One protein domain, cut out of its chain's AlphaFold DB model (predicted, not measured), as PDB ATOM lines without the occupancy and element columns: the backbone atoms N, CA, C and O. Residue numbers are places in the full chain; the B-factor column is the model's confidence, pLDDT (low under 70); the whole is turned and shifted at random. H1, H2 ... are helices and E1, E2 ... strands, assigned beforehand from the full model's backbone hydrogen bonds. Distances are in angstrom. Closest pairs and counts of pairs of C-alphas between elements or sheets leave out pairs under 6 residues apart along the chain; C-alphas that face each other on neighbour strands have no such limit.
ATOM      1  N   ARG A  14      42.534  14.105 -35.507       98.19
ATOM      2  CA  ARG A  14      43.223  12.887 -35.939       98.19
ATOM      3  C   ARG A  14      44.657  13.236 -36.297       98.19
ATOM      4  O   ARG A  14      44.908  14.007 -37.217       98.19
ATOM      5  N   TYR A  15      45.595  12.652 -35.565       98.12
ATOM      6  CA  TYR A  15      47.022  12.880 -35.762       98.12
ATOM      7  C   TYR A  15      47.638  11.762 -36.585       98.12
ATOM      8  O   TYR A  15      47.344  10.583 -36.370       98.12
ATOM      9  N   PHE A  16      48.555  12.126 -37.466       98.25
ATOM     10  CA  PHE A  16      49.385  11.177 -38.190       98.25
ATOM     11  C   PHE A  16      50.731  11.818 -38.531       98.25
ATOM     12  O   PHE A  16      50.963  13.007 -38.321       98.25
ATOM     13  N   THR A  17      51.649  11.007 -39.042       97.44
ATOM     14  CA  THR A  17      52.940  11.476 -39.541       97.44
ATOM     15  C   THR A  17      53.045  11.093 -41.004       97.44
ATOM     16  O   THR A  17      52.764   9.950 -41.376       97.44
ATOM     17  N   HIS A  18      53.465  12.038 -41.835       97.44
ATOM     18  CA  HIS A  18      53.754  11.807 -43.246       97.44
ATOM     19  C   HIS A  18      55.128  12.379 -43.542       97.44
ATOM     20  O   HIS A  18      55.420  13.501 -43.153       97.44
ATOM     21  N   GLN A  19      56.014  11.590 -44.147       94.00
ATOM     22  CA  GLN A  19      57.369  12.033 -44.494       94.00
ATOM     23  C   GLN A  19      58.250  12.567 -43.338       94.00
ATOM     24  O   GLN A  19      59.284  13.186 -43.590       94.00
ATOM     25  N   GLY A  20      57.898  12.278 -42.081       93.94
ATOM     26  CA  GLY A  20      58.564  12.831 -40.893       93.94
ATOM     27  C   GLY A  20      57.994  14.174 -40.417       93.94
ATOM     28  O   GLY A  20      58.488  14.716 -39.436       93.94
ATOM     29  N   ILE A  21      56.949  14.677 -41.078       96.19
ATOM     30  CA  ILE A  21      56.204  15.886 -40.723       96.19
ATOM     31  C   ILE A  21      54.977  15.494 -39.891       96.19
ATOM     32  O   ILE A  21      54.222  14.581 -40.252       96.19
ATOM     33  N   SER A  22      54.783  16.179 -38.762       98.06
ATOM     34  CA  SER A  22      53.575  16.055 -37.942       98.06
ATOM     35  C   SER A  22      52.383  16.594 -38.730       98.06
ATOM     36  O   SER A  22      52.441  17.714 -39.233       98.06
ATOM     37  N   CYS A  23      51.307  15.817 -38.822       98.56
ATOM     38  CA  CYS A  23      50.085  16.183 -39.531       98.56
ATOM     39  C   CYS A  23      48.867  16.014 -38.613       98.56
ATOM     40  O   CYS A  23      48.847  15.143 -37.734       98.56
ATOM     41  N   MET A  24      47.836  16.821 -38.843       98.50
ATOM     42  CA  MET A  24      46.562  16.730 -38.142       98.50
ATOM     43  C   MET A  24      45.413  17.037 -39.099       98.50
ATOM     44  O   MET A  24      45.466  18.018 -39.832       98.50
ATOM     45  N   THR A  25      44.347  16.245 -39.043       98.56
ATOM     46  CA  THR A  25      43.032  16.653 -39.551       98.56
ATOM     47  C   THR A  25      42.069  16.826 -38.389       98.56
ATOM     48  O   THR A  25      42.183  16.140 -37.374       98.56
ATOM     49  N   GLN A  26      41.122  17.750 -38.499       97.81
ATOM     50  CA  GLN A  26      40.066  17.899 -37.498       97.81
ATOM     51  C   GLN A  26      38.807  18.499 -38.105       97.81
ATOM     52  O   GLN A  26      38.852  19.164 -39.138       97.81
ATOM     53  N   LEU A  27      37.689  18.306 -37.422       97.50
ATOM     54  CA  LEU A  27      36.434  18.949 -37.752       97.50
ATOM     55  C   LEU A  27      36.470  20.398 -37.256       97.50
ATOM     56  O   LEU A  27      36.593  20.666 -36.058       97.50
ATOM     57  N   GLY A  28      36.399  21.336 -38.191       94.00
ATOM     58  CA  GLY A  28      36.158  22.745 -37.927       94.00
ATOM     59  C   GLY A  28      34.663  23.047 -37.755       94.00
ATOM     60  O   GLY A  28      33.830  22.141 -37.702       94.00
ATOM     61  N   PRO A  29      34.283  24.335 -37.698       92.44
ATOM     62  CA  PRO A  29      32.891  24.734 -37.494       92.44
ATOM     63  C   PRO A  29      31.921  24.227 -38.572       92.44
ATOM     64  O   PRO A  29      30.762  23.961 -38.262       92.44
ATOM     65  N   PHE A  30      32.389  24.094 -39.817       94.19
ATOM     66  CA  PHE A  30      31.554  23.766 -40.979       94.19
ATOM     67  C   PHE A  30      32.022  22.537 -41.771       94.19
ATOM     68  O   PHE A  30      31.217  21.928 -42.472       94.19
ATOM     69  N   THR A  31      33.301  22.172 -41.689       95.25
ATOM     70  CA  THR A  31      33.915  21.133 -42.529       95.25
ATOM     71  C   THR A  31      35.166  20.543 -41.868       95.25
ATOM     72  O   THR A  31      35.519  20.956 -40.763       95.25
ATOM     73  N   ILE A  32      35.828  19.582 -42.514       97.69
ATOM     74  CA  ILE A  32      37.102  19.001 -42.072       97.69
ATOM     75  C   ILE A  32      38.269  19.838 -42.622       97.69
ATOM     76  O   ILE A  32      38.300  20.177 -43.802       97.69
ATOM     77  N   ASN A  33      39.250  20.130 -41.773       97.94
ATOM     78  CA  ASN A  33      40.425  20.934 -42.102       97.94
ATOM     79  C   ASN A  33      41.713  20.120 -41.929       97.94
ATOM     80  O   ASN A  33      41.758  19.199 -41.103       97.94
ATOM     81  N   GLY A  34      42.751  20.489 -42.677       98.38
ATOM     82  CA  GLY A  34      44.062  19.844 -42.661       98.38
ATOM     83  C   GLY A  34      45.165  20.782 -42.178       98.38
ATOM     84  O   GLY A  34      45.166  21.967 -42.504       98.38
ATOM     85  N   TYR A  35      46.106  20.249 -41.399       98.62
ATOM     86  CA  TYR A  35      47.202  21.001 -40.789       98.62
ATOM     87  C   TYR A  35      48.504  20.204 -40.811       98.62
ATOM     88  O   TYR A  35      48.507  18.985 -40.603       98.62
ATOM     89  N   ILE A  36      49.625  20.905 -40.974       98.38
ATOM     90  CA  ILE A  36      50.971  20.349 -40.819       98.38
ATOM     91  C   ILE A  36      51.821  21.234 -39.908       98.38
ATOM     92  O   ILE A  36      51.574  22.432 -39.774       98.38
ATOM     93  N   GLU A  37      52.842  20.645 -39.296       97.69
ATOM     94  CA  GLU A  37      53.914  21.384 -38.631       97.69
ATOM     95  C   GLU A  37      55.143  21.434 -39.545       97.69
ATOM     96  O   GLU A  37      55.799  20.418 -39.781       97.69
ATOM     97  N   LEU A  38      55.487  22.621 -40.035       96.06
ATOM     98  CA  LEU A  38      56.688  22.829 -40.835       96.06
ATOM     99  C   LEU A  38      57.958  22.519 -40.026       96.06
ATOM    100  O   LEU A  38      58.005  22.819 -38.829       96.06
ATOM    101  N   PRO A  39      59.019  21.974 -40.649       92.62
ATOM    102  CA  PRO A  39      60.349  21.886 -40.045       92.62
ATOM    103  C   PRO A  39      60.849  23.223 -39.472       92.62
ATOM    104  O   PRO A  39      60.385  24.300 -39.844       92.62
ATOM    105  N   GLU A  40      61.808  23.172 -38.548       89.38
ATOM    106  CA  GLU A  40      62.472  24.392 -38.074       89.38
ATOM    107  C   GLU A  40      63.159  25.122 -39.238       89.38
ATOM    108  O   GLU A  40      63.775  24.485 -40.092       89.38
ATOM    109  N   ASN A  41      63.059  26.457 -39.258       86.12
ATOM    110  CA  ASN A  41      63.619  27.325 -40.305       86.12
ATOM    111  C   ASN A  41      63.151  26.956 -41.727       86.12
ATOM    112  O   ASN A  41      63.930  26.981 -42.678       86.12
ATOM    113  N   HIS A  42      61.889  26.540 -41.869       90.81
ATOM    114  CA  HIS A  42      61.335  26.200 -43.174       90.81
ATOM    115  C   HIS A  42      61.261  27.439 -44.093       90.81
ATOM    116  O   HIS A  42      60.686  28.437 -43.660       90.81
ATOM    117  N   PRO A  43      61.726  27.377 -45.362       88.75
ATOM    118  CA  PRO A  43      61.823  28.552 -46.241       88.75
ATOM    119  C   PRO A  43      60.513  29.313 -46.469       88.75
ATOM    120  O   PRO A  43      60.528  30.528 -46.615       88.75
ATOM    121  N   TRP A  44      59.366  28.626 -46.452       92.56
ATOM    122  CA  TRP A  44      58.061  29.296 -46.552       92.56
ATOM    123  C   TRP A  44      57.822  30.323 -45.434       92.56
ATOM    124  O   TRP A  44      57.118  31.301 -45.656       92.56
ATOM    125  N   LEU A  45      58.413  30.136 -44.248       90.69
ATOM    126  CA  LEU A  45      58.274  31.080 -43.132       90.69
ATOM    127  C   LEU A  45      59.019  32.402 -43.376       90.69
ATOM    128  O   LEU A  45      58.684  33.399 -42.740       90.69
ATOM    129  N   ASP A  46      59.981  32.414 -44.302       87.19
ATOM    130  CA  ASP A  46      60.751  33.598 -44.700       87.19
ATOM    131  C   ASP A  46      60.168  34.286 -45.948       87.19
ATOM    132  O   ASP A  46      60.743  35.253 -46.458       87.19
ATOM    133  N   PHE A  47      59.035  33.798 -46.469       84.81
ATOM    134  CA  PHE A  47      58.386  34.392 -47.632       84.81
ATOM    135  C   PHE A  47      57.956  35.841 -47.317       84.81
ATOM    136  O   PHE A  47      57.376  36.087 -46.259       84.81
ATOM    137  N   PRO A  48      58.250  36.827 -48.193       77.19
ATOM    138  CA  PRO A  48      58.049  38.247 -47.883       77.19
ATOM    139  C   PRO A  48      56.576  38.656 -47.760       77.19
ATOM    140  O   PRO A  48      56.283  39.669 -47.122       77.19
ATOM    141  N   ASP A  49      55.671  37.887 -48.367       86.94
ATOM    142  CA  ASP A  49      54.224  38.065 -48.272       86.94
ATOM    143  C   ASP A  49      53.597  36.985 -47.368       86.94
ATOM    144  O   ASP A  49      54.278  36.185 -46.730       86.94
ATOM    145  N   THR A  50      52.269  36.945 -47.280       89.69
ATOM    146  CA  THR A  50      51.565  35.947 -46.464       89.69
ATOM    147  C   THR A  50      51.590  34.560 -47.108       89.69
ATOM    148  O   THR A  50      51.463  34.438 -48.325       89.69
ATOM    149  N   LEU A  51      51.615  33.499 -46.292       92.56
ATOM    150  CA  LEU A  51      51.511  32.114 -46.777       92.56
ATOM    151  C   LEU A  51      50.248  31.835 -47.609       92.56
ATOM    152  O   LEU A  51      50.269  30.959 -48.465       92.56
ATOM    153  N   GLU A  52      49.173  32.599 -47.396       91.62
ATOM    154  CA  GLU A  52      47.921  32.508 -48.165       91.62
ATOM    155  C   GLU A  52      48.119  32.741 -49.673       91.62
ATOM    156  O   GLU A  52      47.340  32.250 -50.485       91.62
ATOM    157  N   VAL A  53      49.164  33.484 -50.056       88.44
ATOM    158  CA  VAL A  53      49.480  33.822 -51.455       88.44
ATOM    159  C   VAL A  53      50.807  33.216 -51.915       88.44
ATOM    160  O   VAL A  53      51.368  33.649 -52.923       88.44
ATOM    161  N   HIS A  54      51.334  32.235 -51.178       90.12
ATOM    162  CA  HIS A  54      52.610  31.614 -51.510       90.12
ATOM    163  C   HIS A  54      52.500  30.854 -52.846       90.12
ATOM    164  O   HIS A  54      51.682  29.940 -52.953       90.12
ATOM    165  N   PRO A  55      53.318  31.178 -53.868       88.25
ATOM    166  CA  PRO A  55      53.167  30.624 -55.215       88.25
ATOM    167  C   PRO A  55      53.467  29.123 -55.287       88.25
ATOM    168  O   PRO A  55      52.936  28.437 -56.157       88.25
ATOM    169  N   ASP A  56      54.293  28.624 -54.366       88.81
ATOM    170  CA  ASP A  56      54.720  27.221 -54.340       88.81
ATOM    171  C   ASP A  56      53.845  26.316 -53.456       88.81
ATOM    172  O   ASP A  56      54.145  25.131 -53.335       88.81
ATOM    173  N   ILE A  57      52.796  26.850 -52.810       94.50
ATOM    174  CA  ILE A  57      51.883  26.046 -51.986       94.50
ATOM    175  C   ILE A  57      50.588  25.810 -52.757       94.50
ATOM    176  O   ILE A  57      49.770  26.710 -52.936       94.50
ATOM    177  N   GLU A  58      50.374  24.568 -53.171       95.69
ATOM    178  CA  GLU A  58      49.191  24.141 -53.903       95.69
ATOM    179  C   GLU A  58      48.350  23.170 -53.065       95.69
ATOM    180  O   GLU A  58      48.545  21.947 -53.089       95.69
ATOM    181  N   VAL A  59      47.369  23.723 -52.357       96.38
ATOM    182  CA  VAL A  59      46.322  22.976 -51.651       96.38
ATOM    183  C   VAL A  59      44.948  23.543 -51.973       96.38
ATOM    184  O   VAL A  59      44.832  24.697 -52.396       96.38
ATOM    185  N   HIS A  60      43.902  22.745 -51.774       94.88
ATOM    186  CA  HIS A  60      42.519  23.194 -51.917       94.88
ATOM    187  C   HIS A  60      42.266  24.494 -51.145       94.88
ATOM    188  O   HIS A  60      42.447  24.548 -49.933       94.88
ATOM    189  N   GLY A  61      41.863  25.542 -51.866       91.00
ATOM    190  CA  GLY A  61      41.562  26.852 -51.284       91.00
ATOM    191  C   GLY A  61      42.766  27.677 -50.814       91.00
ATOM    192  O   GLY A  61      42.593  28.835 -50.446       91.00
ATOM    193  N   GLY A  62      43.981  27.129 -50.889       94.94
ATOM    194  CA  GLY A  62      45.184  27.756 -50.348       94.94
ATOM    195  C   GLY A  62      45.308  27.612 -48.827       94.94
ATOM    196  O   GLY A  62      44.527  26.929 -48.167       94.94
ATOM    197  N   ILE A  63      46.339  28.237 -48.260       97.50
ATOM    198  CA  ILE A  63      46.542  28.266 -46.808       97.50
ATOM    199  C   ILE A  63      45.547  29.241 -46.184       97.50
ATOM    200  O   ILE A  63      45.491  30.399 -46.585       97.50
ATOM    201  N   THR A  64      44.802  28.785 -45.179       96.12
ATOM    202  CA  THR A  64      43.822  29.598 -44.434       96.12
ATOM    203  C   THR A  64      44.120  29.671 -42.934       96.12
ATOM    204  O   THR A  64      43.420  30.343 -42.176       96.12
ATOM    205  N   TYR A  65      45.191  29.007 -42.486       96.44
ATOM    206  CA  TYR A  65      45.692  29.080 -41.119       96.44
ATOM    207  C   TYR A  65      47.216  29.134 -41.079       96.44
ATOM    208  O   TYR A  65      47.887  28.338 -41.738       96.44
ATOM    209  N   HIS A  66      47.761  30.012 -40.237       95.62
ATOM    210  CA  HIS A  66      49.185  30.064 -39.931       95.62
ATOM    211  C   HIS A  66      49.421  30.588 -38.508       95.62
ATOM    212  O   HIS A  66      49.047  31.713 -38.179       95.62
ATOM    213  N   GLU A  67      50.089  29.785 -37.677       94.94
ATOM    214  CA  GLU A  67      50.607  30.199 -36.373       94.94
ATOM    215  C   GLU A  67      51.936  29.495 -36.072       94.94
ATOM    216  O   GLU A  67      52.009  28.272 -35.912       94.94
ATOM    217  N   GLY A  68      53.014  30.273 -35.966       94.12
ATOM    218  CA  GLY A  68      54.350  29.733 -35.725       94.12
ATOM    219  C   GLY A  68      54.794  28.819 -36.867       94.12
ATOM    220  O   GLY A  68      55.036  29.285 -37.969       94.12
ATOM    221  N   ARG A  69      54.922  27.515 -36.601       96.25
ATOM    222  CA  ARG A  69      55.247  26.506 -37.629       96.25
ATOM    223  C   ARG A  69      54.032  25.708 -38.094       96.25
ATOM    224  O   ARG A  69      54.174  24.847 -38.956       96.25
ATOM    225  N   VAL A  70      52.862  25.945 -37.508       97.94
ATOM    226  CA  VAL A  70      51.638  25.235 -37.875       97.94
ATOM    227  C   VAL A  70      50.946  26.006 -38.982       97.94
ATOM    228  O   VAL A  70      50.598  27.174 -38.805       97.94
ATOM    229  N   ILE A  71      50.728  25.336 -40.107       97.94
ATOM    230  CA  ILE A  71      49.978  25.872 -41.241       97.94
ATOM    231  C   ILE A  71      48.842  24.919 -41.588       97.94
ATOM    232  O   ILE A  71      48.931  23.720 -41.313       97.94
ATOM    233  N   GLY A  72      47.776  25.435 -42.186       97.88
ATOM    234  CA  GLY A  72      46.647  24.607 -42.583       97.88
ATOM    235  C   GLY A  72      45.740  25.255 -43.612       97.88
ATOM    236  O   GLY A  72      45.864  26.439 -43.921       97.88
ATOM    237  N   PHE A  73      44.827  24.444 -44.118       97.94
ATOM    238  CA  PHE A  73      43.791  24.821 -45.070       97.94
ATOM    239  C   PHE A  73      42.438  24.332 -44.553       97.94
ATOM    240  O   PHE A  73      42.347  23.352 -43.800       97.94
ATOM    241  N   ASP A  74      41.378  25.016 -44.963       95.06
ATOM    242  CA  ASP A  74      40.009  24.566 -44.759       95.06
ATOM    243  C   ASP A  74      39.382  24.094 -46.071       95.06
ATOM    244  O   ASP A  74      39.905  24.308 -47.162       95.06
ATOM    245  N   THR A  75      38.257  23.401 -45.963       95.12
ATOM    246  CA  THR A  75      37.506  22.899 -47.120       95.12
ATOM    247  C   THR A  75      36.133  23.563 -47.224       95.12
ATOM    248  O   THR A  75      35.126  22.912 -47.493       95.12
ATOM    249  N   ASN A  76      36.065  24.861 -46.898       92.62
ATOM    250  CA  ASN A  76      34.830  25.644 -46.870       92.62
ATOM    251  C   ASN A  76      34.891  26.801 -47.883       92.62
ATOM    252  O   ASN A  76      34.719  27.973 -47.537       92.62
ATOM    253  N   HIS A  77      35.111  26.454 -49.149       90.75
ATOM    254  CA  HIS A  77      35.209  27.384 -50.268       90.75
ATOM    255  C   HIS A  77      33.959  27.352 -51.159       90.75
ATOM    256  O   HIS A  77      33.030  26.559 -50.984       90.75
ATOM    257  N   LEU A  78      33.912  28.254 -52.145       89.69
ATOM    258  CA  LEU A  78      32.832  28.274 -53.129       89.69
ATOM    259  C   LEU A  78      32.801  26.947 -53.901       89.69
ATOM    260  O   LEU A  78      33.698  26.662 -54.687       89.69
ATOM    261  N   GLY A  79      31.726  26.181 -53.720       88.56
ATOM    262  CA  GLY A  79      31.555  24.870 -54.347       88.56
ATOM    263  C   GLY A  79      31.734  23.692 -53.390       88.56
ATOM    264  O   GLY A  79      31.388  22.574 -53.773       88.56
ATOM    265  N   ASP A  80      32.168  23.935 -52.151       93.69
ATOM    266  CA  ASP A  80      32.211  22.920 -51.102       93.69
ATOM    267  C   ASP A  80      30.865  22.800 -50.369       93.69
ATOM    268  O   ASP A  80      30.065  23.739 -50.271       93.69
ATOM    269  N   GLY A  81      30.591  21.590 -49.893       93.25
ATOM    270  CA  GLY A  81      29.475  21.258 -49.021       93.25
ATOM    271  C   GLY A  81      29.946  21.175 -47.572       93.25
ATOM    272  O   GLY A  81      31.080  20.801 -47.295       93.25
ATOM    273  N   GLN A  82      29.059  21.482 -46.629       94.00
ATOM    274  CA  GLN A  82      29.379  21.378 -45.204       94.00
ATOM    275  C   GLN A  82      29.360  19.915 -44.745       94.00
ATOM    276  O   GLN A  82      28.525  19.124 -45.198       94.00
ATOM    277  N   HIS A  83      30.263  19.552 -43.834       94.12
ATOM    278  CA  HIS A  83      30.321  18.199 -43.284       94.12
ATOM    279  C   HIS A  83      29.130  17.971 -42.336       94.12
ATOM    280  O   HIS A  83      28.909  18.796 -41.451       94.12
ATOM    281  N   PRO A  84      28.360  16.873 -42.465       92.19
ATOM    282  CA  PRO A  84      27.119  16.672 -41.707       92.19
ATOM    283  C   PRO A  84      27.320  16.631 -40.189       92.19
ATOM    284  O   PRO A  84      26.431  17.033 -39.447       92.19
ATOM    285  N   ASP A  85      28.493  16.181 -39.741       93.75
ATOM    286  CA  ASP A  85      28.828  16.122 -38.315       93.75
ATOM    287  C   ASP A  85      29.382  17.451 -37.766       93.75
ATOM    288  O   ASP A  85      29.634  17.551 -36.565       93.75
ATOM    289  N   ALA A  86      29.621  18.463 -38.614       92.69
ATOM    290  CA  ALA A  86      30.185  19.729 -38.154       92.69
ATOM    291  C   ALA A  86      29.158  20.514 -37.316       92.69
ATOM    292  O   ALA A  86      27.974  20.565 -37.663       92.69
ATOM    293  N   PRO A  87      29.586  21.164 -36.220       91.06
ATOM    294  CA  PRO A  87      28.677  21.723 -35.217       91.06
ATOM    295  C   PRO A  87      27.769  22.829 -35.764       91.06
ATOM    296  O   PRO A  87      26.655  23.003 -35.271       91.06
ATOM    297  N   ASN A  88      28.226  23.556 -36.787       91.44
ATOM    298  CA  ASN A  88      27.470  24.635 -37.418       91.44
ATOM    299  C   ASN A  88      27.023  24.272 -38.842       91.44
ATOM    300  O   ASN A  88      26.750  25.174 -39.638       91.44
ATOM    301  N   ALA A  89      26.973  22.983 -39.189       88.50
ATOM    302  CA  ALA A  89      26.542  22.556 -40.509       88.50
ATOM    303  C   ALA A  89      25.045  22.810 -40.735       88.50
ATOM    304  O   ALA A  89      24.183  22.450 -39.933       88.50
ATOM    305  N   TYR A  90      24.738  23.347 -41.909       85.50
ATOM    306  CA  TYR A  90      23.411  23.484 -42.488       85.50
ATOM    307  C   TYR A  90      23.416  22.850 -43.889       85.50
ATOM    308  O   TYR A  90      23.356  23.566 -44.894       85.50
ATOM    309  N   PRO A  91      23.479  21.506 -43.991       74.25
ATOM    310  CA  PRO A  91      23.706  20.811 -45.263       74.25
ATOM    311  C   PRO A  91      22.659  21.128 -46.341       74.25
ATOM    312  O   PRO A  91      22.937  21.050 -47.531       74.25
ATOM    313  N   SER A  92      21.453  21.545 -45.944       76.38
ATOM    314  CA  SER A  92      20.385  21.951 -46.864       76.38
ATOM    315  C   SER A  92      20.682  23.228 -47.659       76.38
ATOM    316  O   SER A  92      19.987  23.497 -48.636       76.38
ATOM    317  N   HIS A  93      21.669  24.026 -47.242       74.94
ATOM    318  CA  HIS A  93      22.021  25.305 -47.867       74.94
ATOM    319  C   HIS A  93      23.308  25.252 -48.699       74.94
ATOM    320  O   HIS A  93      23.545  26.164 -49.489       74.94
ATOM    321  N   PHE A  94      24.103  24.188 -48.566       77.12
ATOM    322  CA  PHE A  94      25.388  24.029 -49.244       77.12
ATOM    323  C   PHE A  94      25.427  22.668 -49.940       77.12
ATOM    324  O   PHE A  94      25.706  21.648 -49.322       77.12
ATOM    325  N   THR A  95      25.121  22.656 -51.238       80.81
ATOM    326  CA  THR A  95      25.019  21.434 -52.061       80.81
ATOM    327  C   THR A  95      26.320  21.099 -52.798       80.81
ATOM    328  O   THR A  95      26.280  20.507 -53.876       80.81
ATOM    329  N   GLY A  96      27.452  21.572 -52.281       90.75
ATOM    330  CA  GLY A  96      28.768  21.381 -52.877       90.75
ATOM    331  C   GLY A  96      29.390  20.017 -52.572       90.75
ATOM    332  O   GLY A  96      28.729  19.114 -52.057       90.75
ATOM    333  N   HIS A  97      30.676  19.869 -52.882       94.75
ATOM    334  CA  HIS A  97      31.440  18.677 -52.526       94.75
ATOM    335  C   HIS A  97      31.653  18.610 -51.007       94.75
ATOM    336  O   HIS A  97      32.344  19.445 -50.431       94.75
ATOM    337  N   THR A  98      31.027  17.636 -50.348       95.94
ATOM    338  CA  THR A  98      31.282  17.352 -48.932       95.94
ATOM    339  C   THR A  98      32.531  16.492 -48.812       95.94
ATOM    340  O   THR A  98      32.504  15.315 -49.171       95.94
ATOM    341  N   TRP A  99      33.592  17.084 -48.275       96.69
ATOM    342  CA  TRP A  99      34.879  16.431 -48.077       96.69
ATOM    343  C   TRP A  99      34.810  15.319 -47.030       96.69
ATOM    344  O   TRP A  99      34.241  15.492 -45.950       96.69
ATOM    345  N   THR A 100      35.425  14.181 -47.336       97.69
ATOM    346  CA  THR A 100      35.612  13.062 -46.403       97.69
ATOM    347  C   THR A 100      36.905  13.207 -45.600       97.69
ATOM    348  O   THR A 100      37.819  13.945 -45.969       97.69
ATOM    349  N   TRP A 101      37.015  12.469 -44.492       98.00
ATOM    350  CA  TRP A 101      38.245  12.437 -43.696       98.00
ATOM    351  C   TRP A 101      39.443  11.946 -44.506       98.00
ATOM    352  O   TRP A 101      40.544  12.470 -44.350       98.00
ATOM    353  N   GLU A 102      39.222  10.960 -45.369       98.25
ATOM    354  CA  GLU A 102      40.236  10.371 -46.233       98.25
ATOM    355  C   GLU A 102      40.719  11.365 -47.299       98.25
ATOM    356  O   GLU A 102      41.921  11.439 -47.556       98.25
ATOM    357  N   GLU A 103      39.818  12.164 -47.881       98.06
ATOM    358  CA  GLU A 103      40.179  13.216 -48.844       98.06
ATOM    359  C   GLU A 103      40.990  14.335 -48.183       98.06
ATOM    360  O   GLU A 103      42.040  14.715 -48.701       98.06
ATOM    361  N   VAL A 104      40.571  14.819 -47.006       98.31
ATOM    362  CA  VAL A 104      41.333  15.862 -46.297       98.31
ATOM    363  C   VAL A 104      42.671  15.333 -45.786       98.31
ATOM    364  O   VAL A 104      43.668  16.054 -45.816       98.31
ATOM    365  N   GLU A 105      42.744  14.070 -45.359       98.56
ATOM    366  CA  GLU A 105      44.025  13.444 -45.024       98.56
ATOM    367  C   GLU A 105      44.947  13.374 -46.252       98.56
ATOM    368  O   GLU A 105      46.126  13.716 -46.140       98.56
ATOM    369  N   ALA A 106      44.431  12.981 -47.422       98.50
ATOM    370  CA  ALA A 106      45.208  12.931 -48.659       98.50
ATOM    371  C   ALA A 106      45.735  14.317 -49.069       98.50
ATOM    372  O   ALA A 106      46.918  14.452 -49.385       98.50
ATOM    373  N   GLU A 107      44.903  15.355 -48.976       98.44
ATOM    374  CA  GLU A 107      45.310  16.736 -49.255       98.44
ATOM    375  C   GLU A 107      46.331  17.249 -48.218       98.44
ATOM    376  O   GLU A 107      47.321  17.896 -48.559       98.44
ATOM    377  N   THR A 108      46.188  16.859 -46.947       98.69
ATOM    378  CA  THR A 108      47.178  17.160 -45.895       98.69
ATOM    379  C   THR A 108      48.523  16.474 -46.168       98.69
ATOM    380  O   THR A 108      49.579  17.065 -45.940       98.69
ATOM    381  N   ARG A 109      48.516  15.242 -46.698       98.50
ATOM    382  CA  ARG A 109      49.741  14.553 -47.141       98.50
ATOM    383  C   ARG A 109      50.390  15.277 -48.319       98.50
ATOM    384  O   ARG A 109      51.602  15.470 -48.282       98.50
ATOM    385  N   LYS A 110      49.598  15.751 -49.290       97.94
ATOM    386  CA  LYS A 110      50.076  16.575 -50.414       97.94
ATOM    387  C   LYS A 110      50.771  17.850 -49.920       97.94
ATOM    388  O   LYS A 110      51.827  18.202 -50.440       97.94
ATOM    389  N   LEU A 111      50.220  18.519 -48.904       97.62
ATOM    390  CA  LEU A 111      50.854  19.687 -48.282       97.62
ATOM    391  C   LEU A 111      52.187  19.329 -47.604       97.62
ATOM    392  O   LEU A 111      53.182  20.034 -47.765       97.62
ATOM    393  N   ALA A 112      52.225  18.216 -46.867       97.31
ATOM    394  CA  ALA A 112      53.448  17.732 -46.229       97.31
ATOM    395  C   ALA A 112      54.531  17.321 -47.247       97.31
ATOM    396  O   ALA A 112      55.710  17.583 -47.004       97.31
ATOM    397  N   ASP A 113      54.161  16.724 -48.383       95.75
ATOM    398  CA  ASP A 113      55.106  16.404 -49.462       95.75
ATOM    399  C   ASP A 113      55.752  17.688 -50.022       95.75
ATOM    400  O   ASP A 113      56.977  17.782 -50.075       95.75
ATOM    401  N   GLN A 114      54.956  18.728 -50.301       94.44
ATOM    402  CA  GLN A 114      55.459  20.032 -50.764       94.44
ATOM    403  C   GLN A 114      56.395  20.710 -49.751       94.44
ATOM    404  O   GLN A 114      57.445  21.244 -50.120       94.44
ATOM    405  N   ALA A 115      56.045  20.666 -48.461       93.44
ATOM    406  CA  ALA A 115      56.891  21.211 -47.400       93.44
ATOM    407  C   ALA A 115      58.229  20.459 -47.320       93.44
ATOM    408  O   ALA A 115      59.299  21.050 -47.180       93.44
ATOM    409  N   LYS A 116      58.212  19.132 -47.466       89.38
ATOM    410  CA  LYS A 116      59.460  18.372 -47.481       89.38
ATOM    411  C   LYS A 116      60.330  18.713 -48.683       89.38
ATOM    412  O   LYS A 116      61.528  18.925 -48.500       89.38
ATOM    413  N   ASP A 117      59.744  18.789 -49.871       79.06
ATOM    414  CA  ASP A 117      60.486  19.067 -51.099       79.06
ATOM    415  C   ASP A 117      61.116  20.466 -51.061       79.06
ATOM    416  O   ASP A 117      62.287  20.633 -51.412       79.06
ATOM    417  N   THR A 118      60.405  21.447 -50.498       69.50
ATOM    418  CA  THR A 118      60.929  22.803 -50.263       69.50
ATOM    419  C   THR A 118      62.147  22.792 -49.336       69.50
ATOM    420  O   THR A 118      63.130  23.485 -49.590       69.50
ATOM    421  N   HIS A 119      62.136  21.960 -48.291       60.72
ATOM    422  CA  HIS A 119      63.290  21.789 -47.404       60.72
ATOM    423  C   HIS A 119      64.486  21.093 -48.086       60.72
ATOM    424  O   HIS A 119      65.609  21.171 -47.589       60.72
ATOM    425  N   THR A 120      64.272  20.420 -49.223       58.19
ATOM    426  CA  THR A 120      65.337  19.754 -49.993       58.19
ATOM    427  C   THR A 120      65.905  20.580 -51.142       58.19
ATOM    428  O   THR A 120      66.884  20.143 -51.749       58.19
ATOM    429  N   MET A 121      65.357  21.767 -51.430       57.78
ATOM    430  CA  MET A 121      65.975  22.690 -52.382       57.78
ATOM    431  C   MET A 121      67.368  23.069 -51.856       57.78
ATOM    432  O   MET A 121      67.471  23.655 -50.773       57.78
TER     433      MET A 121
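Overview. This is residues 14 to 121 of the 238 residues of an uncharacterized protein of Corynebacterium aurimucosum (UniProt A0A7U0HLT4). A strongly twisted sheet of five strands forms a wall, with one long helix, H2, lying along one of its faces over E2 and E3 and the other face bare. Past one end of the strands, the long unnamed stretch of residues 74 to 100 makes a looped head, while the short helix H1 lies toward the opposite end, off the sheet. The printed part has 108 residues, with E1, E2, E3, H1, E4, E5 and H2 in that order along the chain; the sheet's order is E1, E2, E3, E5, E4, all antiparallel. The class is mixed, helices and strands, with under half of the residues in named elements. The whole is compact, with a radius of gyration of the C-alphas of 14.1 A, yet elongated in outline, spanning 45 by 28 by 19 A.

Along the chain. Find C-alpha 14 at (43.223, 12.887, -35.939); from there strand E1 runs through residues 14 to 18, 12.9 A long. Next comes E2, residues 21 to 27, the longest strand, 20.2 A from C-alpha 21 to C-alpha 27. E3 takes residues 32 to 37 and covers 17.3 A. Look at residues 43 to 46 for the short helix H1, 5.4 A long. E4 is residues 65 to 67, beginning with C-alpha 65 at (45.692, 29.080, -41.119) and 6.9 A long, and E5 is residues 70 to 73, 10.7 A long. The last element is helix H2, residues 101 to 120, which runs 28.8 A from C-alpha 101 at (38.245, 12.437, -43.696) to C-alpha 120 at (65.337, 19.754, -49.993).

Arrangement. Begin with the sheet, whose edge strands are E1 and E4. E1, E2 and E3 form a meander, each strand the antiparallel neighbour of the one before. In the hairpin of E1 and E2, at 152 degrees, look for N 16 and O 23, 3.0 A apart and within hydrogen-bond range. In the hairpin of E2 and E3, at 158 degrees, N 35 and O 24 are within hydrogen-bond range at 2.8 A. E3 and E5 are antiparallel at 151 degrees, with N 36 and O 71 within range at 2.9 A. E4 and E5 are a hairpin at 174 degrees, with N 65 and O 72 within range at 3.0 A. E3, H1 and E4 make a split strand-helix-strand unit, two strands running the same way with E5 between them in the sheet, and its crossover is right-handed. H2 is on the sheet at a height over the sheet of 7.4 A, making two layers, a sheet with a helix on one face. It lies over E2 and E3 and runs along the strands, at 27 degrees to E2 on the local plane. The closest C-alphas of E3 and H2 are those of Gly 34 and Thr 108, 5.2 A apart. H2 and E5 are near each other. H1 is not on the sheet; it is close to H2 but not clearly touching, the closest C-alphas being those of Pro 43 and His 119, 7.0 A apart. E1 and E4 are apart. Every O i to N i+4 pair of H2 is within hydrogen-bond range; H1 is too short for such a pair, but its one O i to N i+3 pair is within range.

Size, cuts and confidence. The two C-alphas farthest apart are those of Ser 92 and Met 121, at 45.9 A. The printed part has no cut. The links from H1 to E4, 18 residues, and from E5 to H2, 27 residues, are long; in the second, residues 80 to 81 pair with residues 97 to 98, parallel. The mean pLDDT of the printed part is 92.1, and residues 118 to 121, of which 118 to 120 belong to H2, are under 70.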